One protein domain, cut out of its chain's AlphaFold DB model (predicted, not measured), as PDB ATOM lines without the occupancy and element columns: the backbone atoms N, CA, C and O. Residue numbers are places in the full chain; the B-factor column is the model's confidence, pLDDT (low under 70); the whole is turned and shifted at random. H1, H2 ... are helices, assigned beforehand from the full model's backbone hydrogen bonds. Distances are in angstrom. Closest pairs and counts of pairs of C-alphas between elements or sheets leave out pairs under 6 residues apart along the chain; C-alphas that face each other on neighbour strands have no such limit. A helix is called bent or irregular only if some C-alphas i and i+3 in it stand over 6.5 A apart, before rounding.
ATOM      1  N   LEU A  54       3.476 -39.091  -4.119       86.44
ATOM      2  CA  LEU A  54       4.365 -37.965  -3.794       86.44
ATOM      3  C   LEU A  54       5.258 -38.212  -2.570       86.44
ATOM      4  O   LEU A  54       6.396 -37.742  -2.553       86.44
ATOM      5  N   PHE A  55       4.754 -38.931  -1.566       89.62
ATOM      6  CA  PHE A  55       5.485 -39.232  -0.339       89.62
ATOM      7  C   PHE A  55       6.594 -40.263  -0.602       89.62
ATOM      8  O   PHE A  55       7.755 -40.038  -0.268       89.62
ATOM      9  N   ASP A  56       6.279 -41.368  -1.276       87.25
ATOM     10  CA  ASP A  56       7.198 -42.490  -1.503       87.25
ATOM     11  C   ASP A  56       8.318 -42.175  -2.505       87.25
ATOM     12  O   ASP A  56       9.426 -42.698  -2.384       87.25
ATOM     13  N   ARG A  57       8.069 -41.308  -3.495       89.06
ATOM     14  CA  ARG A  57       9.086 -40.941  -4.501       89.06
ATOM     15  C   ARG A  57      10.014 -39.802  -4.085       89.06
ATOM     16  O   ARG A  57      10.982 -39.530  -4.789       89.06
ATOM     17  N   ASN A  58       9.735 -39.145  -2.956       91.56
ATOM     18  CA  ASN A  58      10.537 -38.033  -2.436       91.56
ATOM     19  C   ASN A  58      11.179 -38.319  -1.070       91.56
ATOM     20  O   ASN A  58      11.520 -37.383  -0.344       91.56
ATOM     21  N   GLN A  59      11.375 -39.596  -0.727       89.31
ATOM     22  CA  GLN A  59      11.916 -40.012   0.572       89.31
ATOM     23  C   GLN A  59      13.262 -39.369   0.929       89.31
ATOM     24  O   GLN A  59      13.449 -38.987   2.071       89.31
ATOM     25  N   ASP A  60      14.164 -39.122  -0.018       87.81
ATOM     26  CA  ASP A  60      15.443 -38.439   0.234       87.81
ATOM     27  C   ASP A  60      15.283 -36.982   0.718       87.81
ATOM     28  O   ASP A  60      16.048 -36.524   1.572       87.81
ATOM     29  N   ILE A  61      14.272 -36.250   0.228       89.75
ATOM     30  CA  ILE A  61      13.945 -34.898   0.721       89.75
ATOM     31  C   ILE A  61      13.296 -34.997   2.103       89.75
ATOM     32  O   ILE A  61      13.619 -34.215   3.002       89.75
ATOM     33  N   ILE A  62      12.401 -35.969   2.273       92.00
ATOM     34  CA  ILE A  62      11.694 -36.226   3.529       92.00
ATOM     35  C   ILE A  62      12.697 -36.584   4.627       92.00
ATOM     36  O   ILE A  62      12.715 -35.908   5.649       92.00
ATOM     37  N   ASP A  63      13.596 -37.539   4.395       89.88
ATOM     38  CA  ASP A  63      14.659 -37.965   5.310       89.88
ATOM     39  C   ASP A  63      15.598 -36.813   5.673       89.88
ATOM     40  O   ASP A  63      15.971 -36.639   6.837       89.88
ATOM     41  N   LYS A  64      15.953 -35.963   4.699       91.62
ATOM     42  CA  LYS A  64      16.764 -34.762   4.946       91.62
ATOM     43  C   LYS A  64      16.097 -33.815   5.942       91.62
ATOM     44  O   LYS A  64      16.793 -33.224   6.767       91.62
ATOM     45  N   HIS A  65      14.782 -33.627   5.859       90.94
ATOM     46  CA  HIS A  65      14.037 -32.771   6.786       90.94
ATOM     47  C   HIS A  65      13.699 -33.482   8.101       90.94
ATOM     48  O   HIS A  65      13.792 -32.858   9.157       90.94
ATOM     49  N   LEU A  66      13.431 -34.787   8.064       88.88
ATOM     50  CA  LEU A  66      13.238 -35.644   9.234       88.88
ATOM     51  C   LEU A  66      14.468 -35.597  10.157       88.88
ATOM     52  O   LEU A  66      14.333 -35.398  11.360       88.88
ATOM     53  N   ASN A  67      15.677 -35.655   9.585       87.94
ATOM     54  CA  ASN A  67      16.949 -35.566  10.315       87.94
ATOM     55  C   ASN A  67      17.214 -34.192  10.964       87.94
ATOM     56  O   ASN A  67      18.088 -34.080  11.824       87.94
ATOM     57  N   LYS A  68      16.479 -33.137  10.580       86.81
ATOM     58  CA  LYS A  68      16.562 -31.814  11.232       86.81
ATOM     59  C   LYS A  68      15.716 -31.731  12.501       86.81
ATOM     60  O   LYS A  68      15.858 -30.769  13.262       86.81
ATOM     61  N   ILE A  69      14.817 -32.691  12.722       88.44
ATOM     62  CA  ILE A  69      13.949 -32.718  13.895       88.44
ATOM     63  C   ILE A  69      14.811 -32.997  15.124       88.44
ATOM     64  O   ILE A  69      15.448 -34.039  15.250       88.44
ATOM     65  N   SER A  70      14.806 -32.052  16.059       81.12
ATOM     66  CA  SER A  70      15.551 -32.147  17.312       81.12
ATOM     67  C   SER A  70      14.624 -32.062  18.520       81.12
ATOM     68  O   SER A  70      13.518 -31.516  18.466       81.12
ATOM     69  N   VAL A  71      15.086 -32.609  19.641       73.62
ATOM     70  CA  VAL A  71      14.352 -32.643  20.909       73.62
ATOM     71  C   VAL A  71      14.830 -31.522  21.834       73.62
ATOM     72  O   VAL A  71      15.918 -31.606  22.402       73.62
ATOM     73  N   GLY A  72      14.003 -30.486  22.015       64.94
ATOM     74  CA  GLY A  72      14.310 -29.328  22.874       64.94
ATOM     75  C   GLY A  72      13.537 -28.046  22.541       64.94
ATOM     76  O   GLY A  72      13.424 -27.168  23.391       64.94
ATOM     77  N   TYR A  73      12.953 -27.950  21.343       64.19
ATOM     78  CA  TYR A  73      12.101 -26.828  20.939       64.19
ATOM     79  C   TYR A  73      10.633 -27.063  21.329       64.19
ATOM     80  O   TYR A  73      10.001 -28.009  20.860       64.19
ATOM     81  N   GLN A  74      10.072 -26.176  22.159       59.00
ATOM     82  CA  GLN A  74       8.688 -26.258  22.662       59.00
ATOM     83  C   GLN A  74       7.667 -25.412  21.878       59.00
ATOM     84  O   GLN A  74       6.562 -25.169  22.354       59.00
ATOM     85  N   ARG A  75       8.001 -24.941  20.673       68.44
ATOM     86  CA  ARG A  75       7.042 -24.181  19.853       68.44
ATOM     87  C   ARG A  75       6.025 -25.131  19.216       68.44
ATOM     88  O   ARG A  75       6.425 -26.106  18.582       68.44
ATOM     89  N   SER A  76       4.735 -24.817  19.353       61.09
ATOM     90  CA  SER A  76       3.615 -25.612  18.817       61.09
ATOM     91  C   SER A  76       3.704 -25.830  17.303       61.09
ATOM     92  O   SER A  76       3.383 -26.903  16.818       61.09
ATOM     93  N   TYR A  77       4.250 -24.857  16.577       72.38
ATOM     94  CA  TYR A  77       4.385 -24.852  15.118       72.38
ATOM     95  C   TYR A  77       5.754 -25.355  14.611       72.38
ATOM     96  O   TYR A  77       6.093 -25.182  13.443       72.38
ATOM     97  N   TYR A  78       6.600 -25.940  15.472       82.56
ATOM     98  CA  TYR A  78       7.949 -26.377  15.074       82.56
ATOM     99  C   TYR A  78       7.915 -27.465  13.994       82.56
ATOM    100  O   TYR A  78       8.587 -27.330  12.976       82.56
ATOM    101  N   ILE A  79       7.114 -28.514  14.199       87.81
ATOM    102  CA  ILE A  79       6.968 -29.585  13.208       87.81
ATOM    103  C   ILE A  79       6.238 -29.066  11.972       87.81
ATOM    104  O   ILE A  79       6.697 -29.319  10.864       87.81
ATOM    105  N   GLU A  80       5.185 -28.267  12.149       88.56
ATOM    106  CA  GLU A  80       4.455 -27.654  11.034       88.56
ATOM    107  C   GLU A  80       5.365 -26.826  10.117       88.56
ATOM    108  O   GLU A  80       5.235 -26.904   8.898       88.56
ATOM    109  N   ASN A  81       6.329 -26.082  10.666       88.25
ATOM    110  CA  ASN A  81       7.302 -25.332   9.871       88.25
ATOM    111  C   ASN A  81       8.245 -26.246   9.077       88.25
ATOM    112  O   ASN A  81       8.524 -25.963   7.916       88.25
ATOM    113  N   ILE A  82       8.725 -27.340   9.676       89.75
ATOM    114  CA  ILE A  82       9.598 -28.294   8.972       89.75
ATOM    115  C   ILE A  82       8.802 -29.021   7.883       89.75
ATOM    116  O   ILE A  82       9.308 -29.214   6.781       89.75
ATOM    117  N   VAL A  83       7.545 -29.378   8.158       92.06
ATOM    118  CA  VAL A  83       6.637 -29.962   7.162       92.06
ATOM    119  C   VAL A  83       6.384 -28.968   6.032       92.06
ATOM    120  O   VAL A  83       6.520 -29.343   4.875       92.06
ATOM    121  N   ARG A  84       6.106 -27.695   6.332       92.56
ATOM    122  CA  ARG A  84       5.958 -26.631   5.327       92.56
ATOM    123  C   ARG A  84       7.184 -26.537   4.421       92.56
ATOM    124  O   ARG A  84       7.037 -26.533   3.202       92.56
ATOM    125  N   ASP A  85       8.374 -26.477   5.009       90.88
ATOM    126  CA  ASP A  85       9.627 -26.360   4.260       90.88
ATOM    127  C   ASP A  85       9.907 -27.630   3.436       90.88
ATOM    128  O   ASP A  85      10.393 -27.547   2.310       90.88
ATOM    129  N   CYS A  86       9.541 -28.805   3.957       93.06
ATOM    130  CA  CYS A  86       9.637 -30.080   3.249       93.06
ATOM    131  C   CYS A  86       8.685 -30.140   2.051       93.06
ATOM    132  O   CYS A  86       9.112 -30.476   0.949       93.06
ATOM    133  N   VAL A  87       7.425 -29.745   2.231       92.75
ATOM    134  CA  VAL A  87       6.440 -29.656   1.147       92.75
ATOM    135  C   VAL A  87       6.889 -28.647   0.086       92.75
ATOM    136  O   VAL A  87       6.742 -28.920  -1.103       92.75
ATOM    137  N   GLN A  88       7.470 -27.508   0.484       91.62
ATOM    138  CA  GLN A  88       8.015 -26.519  -0.451       91.62
ATOM    139  C   GLN A  88       9.176 -27.090  -1.277       91.62
ATOM    140  O   GLN A  88       9.181 -26.945  -2.497       91.62
ATOM    141  N   ASP A  89      10.134 -27.767  -0.635       90.31
ATOM    142  CA  ASP A  89      11.253 -28.409  -1.334       90.31
ATOM    143  C   ASP A  89      10.771 -29.540  -2.265       90.31
ATOM    144  O   ASP A  89      11.309 -29.687  -3.361       90.31
ATOM    145  N   ILE A  90       9.742 -30.308  -1.876       90.56
ATOM    146  CA  ILE A  90       9.125 -31.335  -2.734       90.56
ATOM    147  C   ILE A  90       8.434 -30.688  -3.939       90.56
ATOM    148  O   ILE A  90       8.653 -31.121  -5.067       90.56
ATOM    149  N   ALA A  91       7.657 -29.622  -3.735       89.31
ATOM    150  CA  ALA A  91       6.993 -28.894  -4.818       89.31
ATOM    151  C   ALA A  91       8.005 -28.322  -5.828       89.31
ATOM    152  O   ALA A  91       7.795 -28.380  -7.039       89.31
ATOM    153  N   GLU A  92       9.129 -27.800  -5.334       88.69
ATOM    154  CA  GLU A  92      10.248 -27.343  -6.158       88.69
ATOM    155  C   GLU A  92      10.918 -28.489  -6.928       88.69
ATOM    156  O   GLU A  92      11.203 -28.335  -8.115       88.69
ATOM    157  N   ALA A  93      11.141 -29.633  -6.277       86.06
ATOM    158  CA  ALA A  93      11.767 -30.805  -6.886       86.06
ATOM    159  C   ALA A  93      10.874 -31.498  -7.932       86.06
ATOM    160  O   ALA A  93      11.381 -32.061  -8.899       86.06
ATOM    161  N   GLU A  94       9.552 -31.421  -7.775       86.88
ATOM    162  CA  GLU A  94       8.556 -31.915  -8.737       86.88
ATOM    163  C   GLU A  94       8.340 -30.948  -9.922       86.88
ATOM    164  O   GLU A  94       7.557 -31.235 -10.832       86.88
ATOM    165  N   GLY A  95       9.027 -29.797  -9.932       82.31
ATOM    166  CA  GLY A  95       8.895 -28.771 -10.971       82.31
ATOM    167  C   GLY A  95       7.608 -27.945 -10.868       82.31
ATOM    168  O   GLY A  95       7.233 -27.264 -11.823       82.31
ATOM    169  N   MET A  96       6.931 -27.982  -9.717       84.88
ATOM    170  CA  MET A  96       5.660 -27.303  -9.447       84.88
ATOM    171  C   MET A  96       5.752 -26.370  -8.222       84.88
ATOM    172  O   MET A  96       4.956 -26.490  -7.291       84.88
ATOM    173  N   PRO A  97       6.669 -25.383  -8.202       82.31
ATOM    174  CA  PRO A  97       6.918 -24.542  -7.023       82.31
ATOM    175  C   PRO A  97       5.700 -23.718  -6.572       82.31
ATOM    176  O   PRO A  97       5.607 -23.338  -5.407       82.31
ATOM    177  N   ASN A  98       4.749 -23.458  -7.477       83.12
ATOM    178  CA  ASN A  98       3.508 -22.733  -7.184       83.12
ATOM    179  C   ASN A  98       2.509 -23.555  -6.357       83.12
ATOM    180  O   ASN A  98       1.597 -22.976  -5.776       83.12
ATOM    181  N   LEU A  99       2.660 -24.882  -6.320       85.75
ATOM    182  CA  LEU A  99       1.826 -25.750  -5.490       85.75
ATOM    183  C   LEU A  99       2.308 -25.797  -4.039       85.75
ATOM    184  O   LEU A  99       1.550 -26.227  -3.180       85.75
ATOM    185  N   GLY A 100       3.528 -25.338  -3.751       86.38
ATOM    186  CA  GLY A 100       4.080 -25.316  -2.400       86.38
ATOM    187  C   GLY A 100       3.566 -24.154  -1.526       86.38
ATOM    188  O   GLY A 100       3.022 -23.173  -2.042       86.38
ATOM    189  N   PRO A 101       3.765 -24.221  -0.195       85.31
ATOM    190  CA  PRO A 101       3.294 -23.210   0.760       85.31
ATOM    191  C   PRO A 101       3.961 -21.837   0.641       85.31
ATOM    192  O   PRO A 101       3.449 -20.845   1.163       85.31
ATOM    193  N   ASN A 102       5.119 -21.756  -0.017       83.56
ATOM    194  CA  ASN A 102       5.985 -20.584  -0.040       83.56
ATOM    195  C   ASN A 102       6.213 -20.023   1.380       83.56
ATOM    196  O   ASN A 102       6.881 -20.654   2.192       83.56
ATOM    197  N   HIS A 103       5.702 -18.822   1.673       79.38
ATOM    198  CA  HIS A 103       5.890 -18.127   2.956       79.38
ATOM    199  C   HIS A 103       4.649 -18.218   3.866       79.38
ATOM    200  O   HIS A 103       4.617 -17.590   4.924       79.38
ATOM    201  N   GLN A 104       3.616 -18.968   3.462       84.31
ATOM    202  CA  GLN A 104       2.381 -19.122   4.230       84.31
ATOM    203  C   GLN A 104       2.548 -20.130   5.373       84.31
ATOM    204  O   GLN A 104       3.393 -21.026   5.321       84.31
ATOM    205  N   TYR A 105       1.720 -20.008   6.413       85.31
ATOM    206  CA  TYR A 105       1.604 -21.057   7.426       85.31
ATOM    207  C   TYR A 105       1.022 -22.326   6.800       85.31
ATOM    208  O   TYR A 105       0.130 -22.242   5.955       85.31
ATOM    209  N   LEU A 106       1.491 -23.500   7.242       86.44
ATOM    210  CA  LEU A 106       1.043 -24.789   6.704       86.44
ATOM    211  C   LEU A 106      -0.489 -24.913   6.756       86.44
ATOM    212  O   LEU A 106      -1.111 -25.187   5.739       86.44
ATOM    213  N   SER A 107      -1.096 -24.593   7.902       85.00
ATOM    214  CA  SER A 107      -2.552 -24.619   8.116       85.00
ATOM    215  C   SER A 107      -3.343 -23.719   7.157       85.00
ATOM    216  O   SER A 107      -4.435 -24.082   6.714       85.00
ATOM    217  N   GLN A 108      -2.787 -22.559   6.801       86.31
ATOM    218  CA  GLN A 108      -3.396 -21.640   5.839       86.31
ATOM    219  C   GLN A 108      -3.290 -22.190   4.413       86.31
ATOM    220  O   GLN A 108      -4.293 -22.237   3.704       86.31
ATOM    221  N   TRP A 109      -2.110 -22.672   4.016       91.00
ATOM    222  CA  TRP A 109      -1.879 -23.211   2.674       91.00
ATOM    223  C   TRP A 109      -2.683 -24.493   2.400       91.00
ATOM    224  O   TRP A 109      -3.265 -24.634   1.322       91.00
ATOM    225  N   THR A 110      -2.803 -25.397   3.380       87.12
ATOM    226  CA  THR A 110      -3.549 -26.660   3.237       87.12
ATOM    227  C   THR A 110      -5.028 -26.429   2.893       87.12
ATOM    228  O   THR A 110      -5.648 -27.267   2.238       87.12
ATOM    229  N   SER A 111      -5.605 -25.275   3.255       85.62
ATOM    230  CA  SER A 111      -6.992 -24.925   2.903       85.62
ATOM    231  C   SER A 111      -7.188 -24.748   1.390       85.62
ATOM    232  O   SER A 111      -8.230 -25.135   0.858       85.62
ATOM    233  N   SER A 112      -6.168 -24.241   0.690       85.12
ATOM    234  CA  SER A 112      -6.170 -23.962  -0.757       85.12
ATOM    235  C   SER A 112      -5.383 -24.965  -1.615       85.12
ATOM    236  O   SER A 112      -5.433 -24.878  -2.840       85.12
ATOM    237  N   ALA A 113      -4.646 -25.898  -1.003       86.31
ATOM    238  CA  ALA A 113      -3.866 -26.915  -1.711       86.31
ATOM    239  C   ALA A 113      -4.756 -27.928  -2.462       86.31
ATOM    240  O   ALA A 113      -5.937 -28.092  -2.149       86.31
ATOM    241  N   ASN A 114      -4.199 -28.645  -3.442       87.94
ATOM    242  CA  ASN A 114      -4.897 -29.758  -4.097       87.94
ATOM    243  C   ASN A 114      -4.879 -31.023  -3.209       87.94
ATOM    244  O   ASN A 114      -4.098 -31.111  -2.263       87.94
ATOM    245  N   GLN A 115      -5.735 -32.007  -3.504       86.94
ATOM    246  CA  GLN A 115      -5.893 -33.186  -2.639       86.94
ATOM    247  C   GLN A 115      -4.581 -33.966  -2.443       86.94
ATOM    248  O   GLN A 115      -4.253 -34.332  -1.321       86.94
ATOM    249  N   GLU A 116      -3.785 -34.129  -3.502       88.12
ATOM    250  CA  GLU A 116      -2.516 -34.869  -3.465       88.12
ATOM    251  C   GLU A 116      -1.492 -34.240  -2.495       88.12
ATOM    252  O   GLU A 116      -0.843 -34.943  -1.718       88.12
ATOM    253  N   TYR A 117      -1.377 -32.907  -2.484       90.12
ATOM    254  CA  TYR A 117      -0.485 -32.184  -1.572       90.12
ATOM    255  C   TYR A 117      -1.065 -32.043  -0.155       90.12
ATOM    256  O   TYR A 117      -0.294 -31.985   0.808       90.12
ATOM    257  N   LYS A 118      -2.399 -32.039   0.003       88.69
ATOM    258  CA  LYS A 118      -3.039 -32.154   1.326       88.69
ATOM    259  C   LYS A 118      -2.689 -33.494   1.970       88.69
ATOM    260  O   LYS A 118      -2.186 -33.495   3.096       88.69
ATOM    261  N   ASP A 119      -2.855 -34.590   1.234       88.69
ATOM    262  CA  ASP A 119      -2.547 -35.943   1.702       88.69
ATOM    263  C   ASP A 119      -1.052 -36.084   2.041       88.69
ATOM    264  O   ASP A 119      -0.706 -36.592   3.109       88.69
ATOM    265  N   LEU A 120      -0.159 -35.546   1.195       90.44
ATOM    266  CA  LEU A 120       1.280 -35.470   1.471       90.44
ATOM    267  C   LEU A 120       1.568 -34.725   2.784       90.44
ATOM    268  O   LEU A 120       2.312 -35.224   3.626       90.44
ATOM    269  N   SER A 121       0.978 -33.540   2.977       90.62
ATOM    270  CA  SER A 121       1.210 -32.730   4.179       90.62
ATOM    271  C   SER A 121       0.760 -33.439   5.460       90.62
ATOM    272  O   SER A 121       1.462 -33.381   6.468       90.62
ATOM    273  N   GLN A 122      -0.355 -34.174   5.410       90.31
ATOM    274  CA  GLN A 122      -0.877 -34.940   6.540       90.31
ATOM    275  C   GLN A 122      -0.009 -36.172   6.851       90.31
ATOM    276  O   GLN A 122       0.258 -36.462   8.023       90.31
ATOM    277  N   GLN A 123       0.482 -36.870   5.821       92.50
ATOM    278  CA  GLN A 123       1.421 -37.988   5.980       92.50
ATOM    279  C   GLN A 123       2.765 -37.524   6.557       92.50
ATOM    280  O   GLN A 123       3.299 -38.162   7.466       92.50
ATOM    281  N   LEU A 124       3.288 -36.385   6.088       92.31
ATOM    282  CA  LEU A 124       4.506 -35.773   6.622       92.31
ATOM    283  C   LEU A 124       4.332 -35.335   8.073       92.31
ATOM    284  O   LEU A 124       5.189 -35.651   8.894       92.31
ATOM    285  N   LEU A 125       3.217 -34.676   8.406       91.38
ATOM    286  CA  LEU A 125       2.910 -34.259   9.775       91.38
ATOM    287  C   LEU A 125       2.901 -35.464  10.722       91.38
ATOM    288  O   LEU A 125       3.642 -35.482  11.702       91.38
ATOM    289  N   THR A 126       2.172 -36.519  10.353       90.88
ATOM    290  CA  THR A 126       2.101 -37.767  11.126       90.88
ATOM    291  C   THR A 126       3.477 -38.430  11.267       90.88
ATOM    292  O   THR A 126       3.868 -38.850  12.356       90.88
ATOM    293  N   SER A 127       4.245 -38.524  10.177       91.06
ATOM    294  CA  SER A 127       5.584 -39.127  10.183       91.06
ATOM    295  C   SER A 127       6.562 -38.347  11.072       91.06
ATOM    296  O   SER A 127       7.281 -38.932  11.887       91.06
ATOM    297  N   PHE A 128       6.552 -37.015  10.970       92.81
ATOM    298  CA  PHE A 128       7.480 -36.132  11.675       92.81
ATOM    299  C   PHE A 128       7.135 -36.043  13.168       92.81
ATOM    300  O   PHE A 128       8.039 -36.072  14.006       92.81
ATOM    301  N   GLU A 129       5.846 -36.026  13.523       90.12
ATOM    302  CA  GLU A 129       5.381 -36.132  14.912       90.12
ATOM    303  C   GLU A 129       5.763 -37.477  15.538       90.12
ATOM    304  O   GLU A 129       6.344 -37.509  16.625       90.12
ATOM    305  N   ASN A 130       5.545 -38.587  14.826       89.75
ATOM    306  CA  ASN A 130       5.958 -39.915  15.281       89.75
ATOM    307  C   ASN A 130       7.478 -40.009  15.481       89.75
ATOM    308  O   ASN A 130       7.948 -40.610  16.452       89.75
ATOM    309  N   HIS A 131       8.268 -39.413  14.582       90.00
ATOM    310  CA  HIS A 131       9.723 -39.361  14.715       90.00
ATOM    311  C   HIS A 131      10.149 -38.539  15.940       90.00
ATOM    312  O   HIS A 131      10.947 -39.017  16.750       90.00
ATOM    313  N   LYS A 132       9.559 -37.354  16.140       89.06
ATOM    314  CA  LYS A 132       9.788 -36.523  17.332       89.06
ATOM    315  C   LYS A 132       9.447 -37.279  18.619       89.06
ATOM    316  O   LYS A 132      10.268 -37.309  19.534       89.06
ATOM    317  N   GLN A 133       8.300 -37.958  18.676       88.06
ATOM    318  CA  GLN A 133       7.885 -38.746  19.840       88.06
ATOM    319  C   GLN A 133       8.861 -39.896  20.135       88.06
ATOM    320  O   GLN A 133       9.211 -40.141  21.292       88.06
ATOM    321  N   LYS A 134       9.358 -40.584  19.096       89.19
ATOM    322  CA  LYS A 134      10.400 -41.615  19.238       89.19
ATOM    323  C   LYS A 134      11.693 -41.037  19.818       89.19
ATOM    324  O   LYS A 134      12.289 -41.659  20.698       89.19
ATOM    325  N   LEU A 135      12.127 -39.862  19.359       88.31
ATOM    326  CA  LEU A 135      13.306 -39.173  19.897       88.31
ATOM    327  C   LEU A 135      13.106 -38.744  21.361       88.31
ATOM    328  O   LEU A 135      14.018 -38.905  22.173       88.31
ATOM    329  N   GLU A 136      11.918 -38.255  21.726       88.06
ATOM    330  CA  GLU A 136      11.567 -37.895  23.106       88.06
ATOM    331  C   GLU A 136      11.574 -39.102  24.043       88.06
ATOM    332  O   GLU A 136      12.138 -39.027  25.137       88.06
ATOM    333  N   ASN A 137      11.004 -40.227  23.612       88.12
ATOM    334  CA  ASN A 137      10.993 -41.461  24.393       88.12
ATOM    335  C   ASN A 137      12.415 -41.998  24.598       88.12
ATOM    336  O   ASN A 137      12.793 -42.266  25.735       88.12
ATOM    337  N   LYS A 138      13.245 -42.032  23.541       88.81
ATOM    338  CA  LYS A 138      14.670 -42.402  23.648       88.81
ATOM    339  C   LYS A 138      15.438 -41.492  24.607       88.81
ATOM    340  O   LYS A 138      16.295 -41.961  25.350       88.81
ATOM    341  N   LYS A 139      15.156 -40.184  24.602       88.94
ATOM    342  CA  LYS A 139      15.778 -39.229  25.533       88.94
ATOM    343  C   LYS A 139      15.349 -39.504  26.976       88.94
ATOM    344  O   LYS A 139      16.204 -39.537  27.852       88.94
ATOM    345  N   LYS A 140      14.054 -39.733  27.222       87.44
ATOM    346  CA  LYS A 140      13.516 -40.064  28.554       87.44
ATOM    347  C   LYS A 140      14.075 -41.380  29.095       87.44
ATOM    348  O   LYS A 140      14.401 -41.449  30.272       87.44
ATOM    349  N   GLU A 141      14.202 -42.397  28.251       89.19
ATOM    350  CA  GLU A 141      14.769 -43.697  28.624       89.19
ATOM    351  C   GLU A 141      16.240 -43.569  29.032       89.19
ATOM    352  O   GLU A 141      16.601 -43.981  30.129       89.19
ATOM    353  N   LYS A 142      17.053 -42.854  28.240       87.81
ATOM    354  CA  LYS A 142      18.448 -42.545  28.602       87.81
ATOM    355  C   LYS A 142      18.569 -41.782  29.921       87.81
ATOM    356  O   LYS A 142      19.468 -42.070  30.704       87.81
ATOM    357  N   VAL A 143      17.678 -40.817  30.164       88.56
ATOM    358  CA  VAL A 143      17.648 -40.067  31.430       88.56
ATOM    359  C   VAL A 143      17.314 -40.995  32.599       88.56
ATOM    360  O   VAL A 143      18.028 -40.970  33.591       88.56
ATOM    361  N   ARG A 144      16.308 -41.871  32.470       88.00
ATOM    362  CA  ARG A 144      15.954 -42.844  33.520       88.00
ATOM    363  C   ARG A 144      17.082 -43.827  33.814       88.00
ATOM    364  O   ARG A 144      17.371 -44.083  34.976       88.00
ATOM    365  N   GLU A 145      17.738 -44.360  32.784       87.50
ATOM    366  CA  GLU A 145      18.896 -45.244  32.958       87.50
ATOM    367  C   GLU A 145      20.052 -44.534  33.675       87.50
ATOM    368  O   GLU A 145      20.734 -45.134  34.506       87.50
ATOM    369  N   GLN A 146      20.281 -43.258  33.357       85.12
ATOM    370  CA  GLN A 146      21.299 -42.451  34.018       85.12
ATOM    371  C   GLN A 146      20.930 -42.171  35.480       85.12
ATOM    372  O   GLN A 146      21.755 -42.406  36.359       85.12
ATOM    373  N   GLU A 147      19.695 -41.749  35.757       88.06
ATOM    374  CA  GLU A 147      19.193 -41.526  37.118       88.06
ATOM    375  C   GLU A 147      19.266 -42.802  37.962       88.06
ATOM    376  O   GLU A 147      19.664 -42.752  39.126       88.06
ATOM    377  N   GLN A 148      18.947 -43.961  37.376       86.75
ATOM    378  CA  GLN A 148      19.053 -45.245  38.057       86.75
ATOM    379  C   GLN A 148      20.508 -45.553  38.429       86.75
ATOM    380  O   GLN A 148      20.786 -45.809  39.602       86.75
ATOM    381  N   LYS A 149      21.450 -45.427  37.484       84.19
ATOM    382  CA  LYS A 149      22.891 -45.603  37.748       84.19
ATOM    383  C   LYS A 149      23.406 -44.630  38.810       84.19
ATOM    384  O   LYS A 149      24.130 -45.030  39.718       84.19
ATOM    385  N   GLU A 150      23.020 -43.358  38.732       85.19
ATOM    386  CA  GLU A 150      23.400 -42.343  39.720       85.19
ATOM    387  C   GLU A 150      22.812 -42.646  41.105       85.19
ATOM    388  O   GLU A 150      23.486 -42.454  42.121       85.19
ATOM    389  N   SER A 151      21.577 -43.155  41.167       85.06
ATOM    390  CA  SER A 151      20.935 -43.560  42.420       85.06
ATOM    391  C   SER A 151      21.626 -44.768  43.063       85.06
ATOM    392  O   SER A 151      21.864 -44.760  44.273       85.06
ATOM    393  N   GLU A 152      22.027 -45.756  42.258       85.50
ATOM    394  CA  GLU A 152      22.777 -46.933  42.699       85.50
ATOM    395  C   GLU A 152      24.139 -46.514  43.265       85.50
ATOM    396  O   GLU A 152      24.440 -46.822  44.421       85.50
ATOM    397  N   VAL A 153      24.904 -45.697  42.529       84.06
ATOM    398  CA  VAL A 153      26.199 -45.152  42.985       84.06
ATOM    399  C   VAL A 153      26.050 -44.340  44.275       84.06
ATOM    400  O   VAL A 153      26.860 -44.469  45.200       84.06
ATOM    401  N   ARG A 154      25.001 -43.514  44.380       85.38
ATOM    402  CA  ARG A 154      24.710 -42.734  45.592       85.38
ATOM    403  C   ARG A 154      24.428 -43.646  46.787       85.38
ATOM    404  O   ARG A 154      24.909 -43.374  47.888       85.38
ATOM    405  N   SER A 155      23.678 -44.728  46.579       86.06
ATOM    406  CA  SER A 155      23.380 -45.709  47.626       86.06
ATOM    407  C   SER A 155      24.635 -46.466  48.089       86.06
ATOM    408  O   SER A 155      24.853 -46.591  49.298       86.06
ATOM    409  N   GLU A 156      25.506 -46.886  47.161       86.94
ATOM    410  CA  GLU A 156      26.774 -47.558  47.478       86.94
ATOM    411  C   GLU A 156      27.719 -46.617  48.240       86.94
ATOM    412  O   GLU A 156      28.289 -47.004  49.259       86.94
ATOM    413  N   THR A 157      27.815 -45.351  47.818       85.31
ATOM    414  CA  THR A 157      28.639 -44.329  48.487       85.31
ATOM    415  C   THR A 157      28.174 -44.086  49.923       85.31
ATOM    416  O   THR A 157      28.989 -43.964  50.839       85.31
ATOM    417  N   LYS A 158      26.854 -44.043  50.154       89.06
ATOM    418  CA  LYS A 158      26.297 -43.901  51.505       89.06
ATOM    419  C   LYS A 158      26.705 -45.075  52.402       89.06
ATOM    420  O   LYS A 158      27.142 -44.838  53.525       89.06
ATOM    421  N   ARG A 159      26.616 -46.309  51.896       88.50
ATOM    422  CA  ARG A 159      27.034 -47.510  52.639       88.50
ATOM    423  C   ARG A 159      28.529 -47.508  52.960       88.50
ATOM    424  O   ARG A 159      28.886 -47.805  54.096       88.50
ATOM    425  N   ILE A 160      29.380 -47.129  52.000       86.00
ATOM    426  CA  ILE A 160      30.828 -46.958  52.218       86.00
ATOM    427  C   ILE A 160      31.068 -45.999  53.386       86.00
ATOM    428  O   ILE A 160      31.724 -46.367  54.354       86.00
ATOM    429  N   ASN A 161      30.453 -44.814  53.358       87.44
ATOM    430  CA  ASN A 161      30.626 -43.812  54.410       87.44
ATOM    431  C   ASN A 161      30.149 -44.294  55.793       87.44
ATOM    432  O   ASN A 161      30.766 -43.969  56.808       87.44
ATOM    433  N   GLU A 162      29.049 -45.046  55.865       91.06
ATOM    434  CA  GLU A 162      28.562 -45.636  57.120       91.06
ATOM    435  C   GLU A 162      29.532 -46.690  57.676       91.06
ATOM    436  O   GLU A 162      29.821 -46.697  58.880       91.06
ATOM    437  N   LEU A 163      30.090 -47.540  56.810       89.12
ATOM    438  CA  LEU A 163      31.073 -48.545  57.211       89.12
ATOM    439  C   LEU A 163      32.399 -47.897  57.636       89.12
ATOM    440  O   LEU A 163      32.944 -48.281  58.669       89.12
ATOM    441  N   THR A 164      32.865 -46.861  56.931       89.50
ATOM    442  CA  THR A 164      34.048 -46.072  57.317       89.50
ATOM    443  C   THR A 164      33.882 -45.460  58.706       89.50
ATOM    444  O   THR A 164      34.740 -45.649  59.563       89.50
ATOM    445  N   LYS A 165      32.741 -44.816  58.991       92.25
ATOM    446  CA  LYS A 165      32.450 -44.276  60.335       92.25
ATOM    447  C   LYS A 165      32.452 -45.363  61.407       92.25
ATOM    448  O   LYS A 165      32.944 -45.148  62.515       92.25
ATOM    449  N   THR A 166      31.904 -46.534  61.088       90.06
ATOM    450  CA  THR A 166      31.897 -47.684  62.001       90.06
ATOM    451  C   THR A 166      33.317 -48.172  62.277       90.06
ATOM    452  O   THR A 166      33.661 -48.420  63.434       90.06
ATOM    453  N   LEU A 167      34.152 -48.272  61.239       88.69
ATOM    454  CA  LEU A 167      35.559 -48.643  61.350       88.69
ATOM    455  C   LEU A 167      36.329 -47.637  62.213       88.69
ATOM    456  O   LEU A 167      37.012 -48.045  63.145       88.69
ATOM    457  N   GLU A 168      36.183 -46.336  61.963       89.69
ATOM    458  CA  GLU A 168      36.825 -45.277  62.751       89.69
ATOM    459  C   GLU A 168      36.399 -45.314  64.222       89.69
ATOM    460  O   GLU A 168      37.240 -45.265  65.125       89.69
ATOM    461  N   TYR A 169      35.097 -45.455  64.484       88.69
ATOM    462  CA  TYR A 169      34.577 -45.583  65.843       88.69
ATOM    463  C   TYR A 169      35.161 -46.809  66.555       88.69
ATOM    464  O   TYR A 169      35.584 -46.708  67.710       88.69
ATOM    465  N   ARG A 170      35.223 -47.959  65.868       86.44
ATOM    466  CA  ARG A 170      35.817 -49.181  66.421       86.44
ATOM    467  C   ARG A 170      37.308 -49.011  66.669       86.44
ATOM    468  O   ARG A 170      37.720 -49.275  67.789       86.44
ATOM    469  N   LYS A 171      38.076 -48.476  65.715       86.69
ATOM    470  CA  LYS A 171      39.504 -48.148  65.885       86.69
ATOM    471  C   LYS A 171      39.740 -47.241  67.100       86.69
ATOM    472  O   LYS A 171      40.678 -47.468  67.852       86.69
ATOM    473  N   LYS A 172      38.867 -46.257  67.348       86.25
ATOM    474  CA  LYS A 172      38.972 -45.356  68.511       86.25
ATOM    475  C   LYS A 172      38.619 -46.025  69.843       86.25
ATOM    476  O   LYS A 172      39.213 -45.705  70.869       86.25
ATOM    477  N   LYS A 173      37.605 -46.895  69.857       80.88
ATOM    478  CA  LYS A 173      37.157 -47.613  71.065       80.88
ATOM    479  C   LYS A 173      38.000 -48.858  71.348       80.88
ATOM    480  O   LYS A 173      37.910 -49.401  72.448       80.88
ATOM    481  N   HIS A 174      38.778 -49.294  70.363       75.88
ATOM    482  CA  HIS A 174      39.655 -50.447  70.422       75.88
ATOM    483  C   HIS A 174      40.551 -50.367  71.655       75.88
ATOM    484  O   HIS A 174      41.281 -49.395  71.858       75.88
TER     485      HIS A 174
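What this domain is: This is residues 54 to 174 of the 612 residues of the protein "Mrr_cat domain-containing protein" of Candidatus Kaiserbacteria bacterium RIFCSPHIGHO2_01_FULL_46_22 (UniProt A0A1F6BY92). One very long helix, H4, makes the length of this model, with a small head of three shorter helices, H1, H2 and H3, packed on its first part. Residues 140 to 174, of which 140 to 173 belong to H4, stick out free as a long arm. The printed part has 121 residues, with four named helices in the order H1, H2, H3, H4 and no named strand: all helix. It is extended, with a radius of gyration of the C-alphas of 26.2 A and spans of 90 by 25 by 17 A.

Where its parts are: H1, residues 56 to 66, begins at C-alpha 56 (7.198, -42.490, -1.503); it is irregular, with C-alphas 57 and 60 8.3 A apart. H2, residues 78 to 93, measures 22.7 A from first to last C-alpha. H3 is residues 106 to 112. H4, residues 115 to 173, measures 86.6 A and ends at C-alpha 173 (37.157, -47.613, 71.065).

How they stand to each other: H1, H2 and H4 form an up-and-down bundle, each running against the one before. H1 and H2, a helical hairpin, touch at a steep tilt of 44 degrees; their closest C-alphas, of His 65 and Cys 86, are 6.3 A apart. H4 touches H2 with residues 117 to 129 alone, closest at the C-alphas of Val 83 and Leu 124, 6.2 A. H1 and H4 only just touch, with 3 pairs of C-alphas within 8 A, the closest Leu 66 and Phe 128 at 6.3 A. H3 touches H2, closest at the C-alphas of Arg 84 and Leu 106, 5.4 A. H3 and H4, a helical hairpin, only just touch, with 3 such pairs, the closest Thr 110 and Lys 118 at 5.8 A. H1 and H3 are apart. In H2 and H4 every O i to N i+4 pair is within hydrogen-bond range; in H1 5 of 7 are, and in H3 1 of 3, beside 3 of 4 O i to N i+3 pairs.

The domain as a whole: The C-alphas farthest apart, of Asn 98 and His 174, are 90.0 A apart. Without residues 140 to 174 the body spans 38 by 25 by 18 A. The links H1 to H2 and H2 to H3 are long. The printed part has no cut. Its mean pLDDT is 86.6, and residues 72 to 76 are under 70.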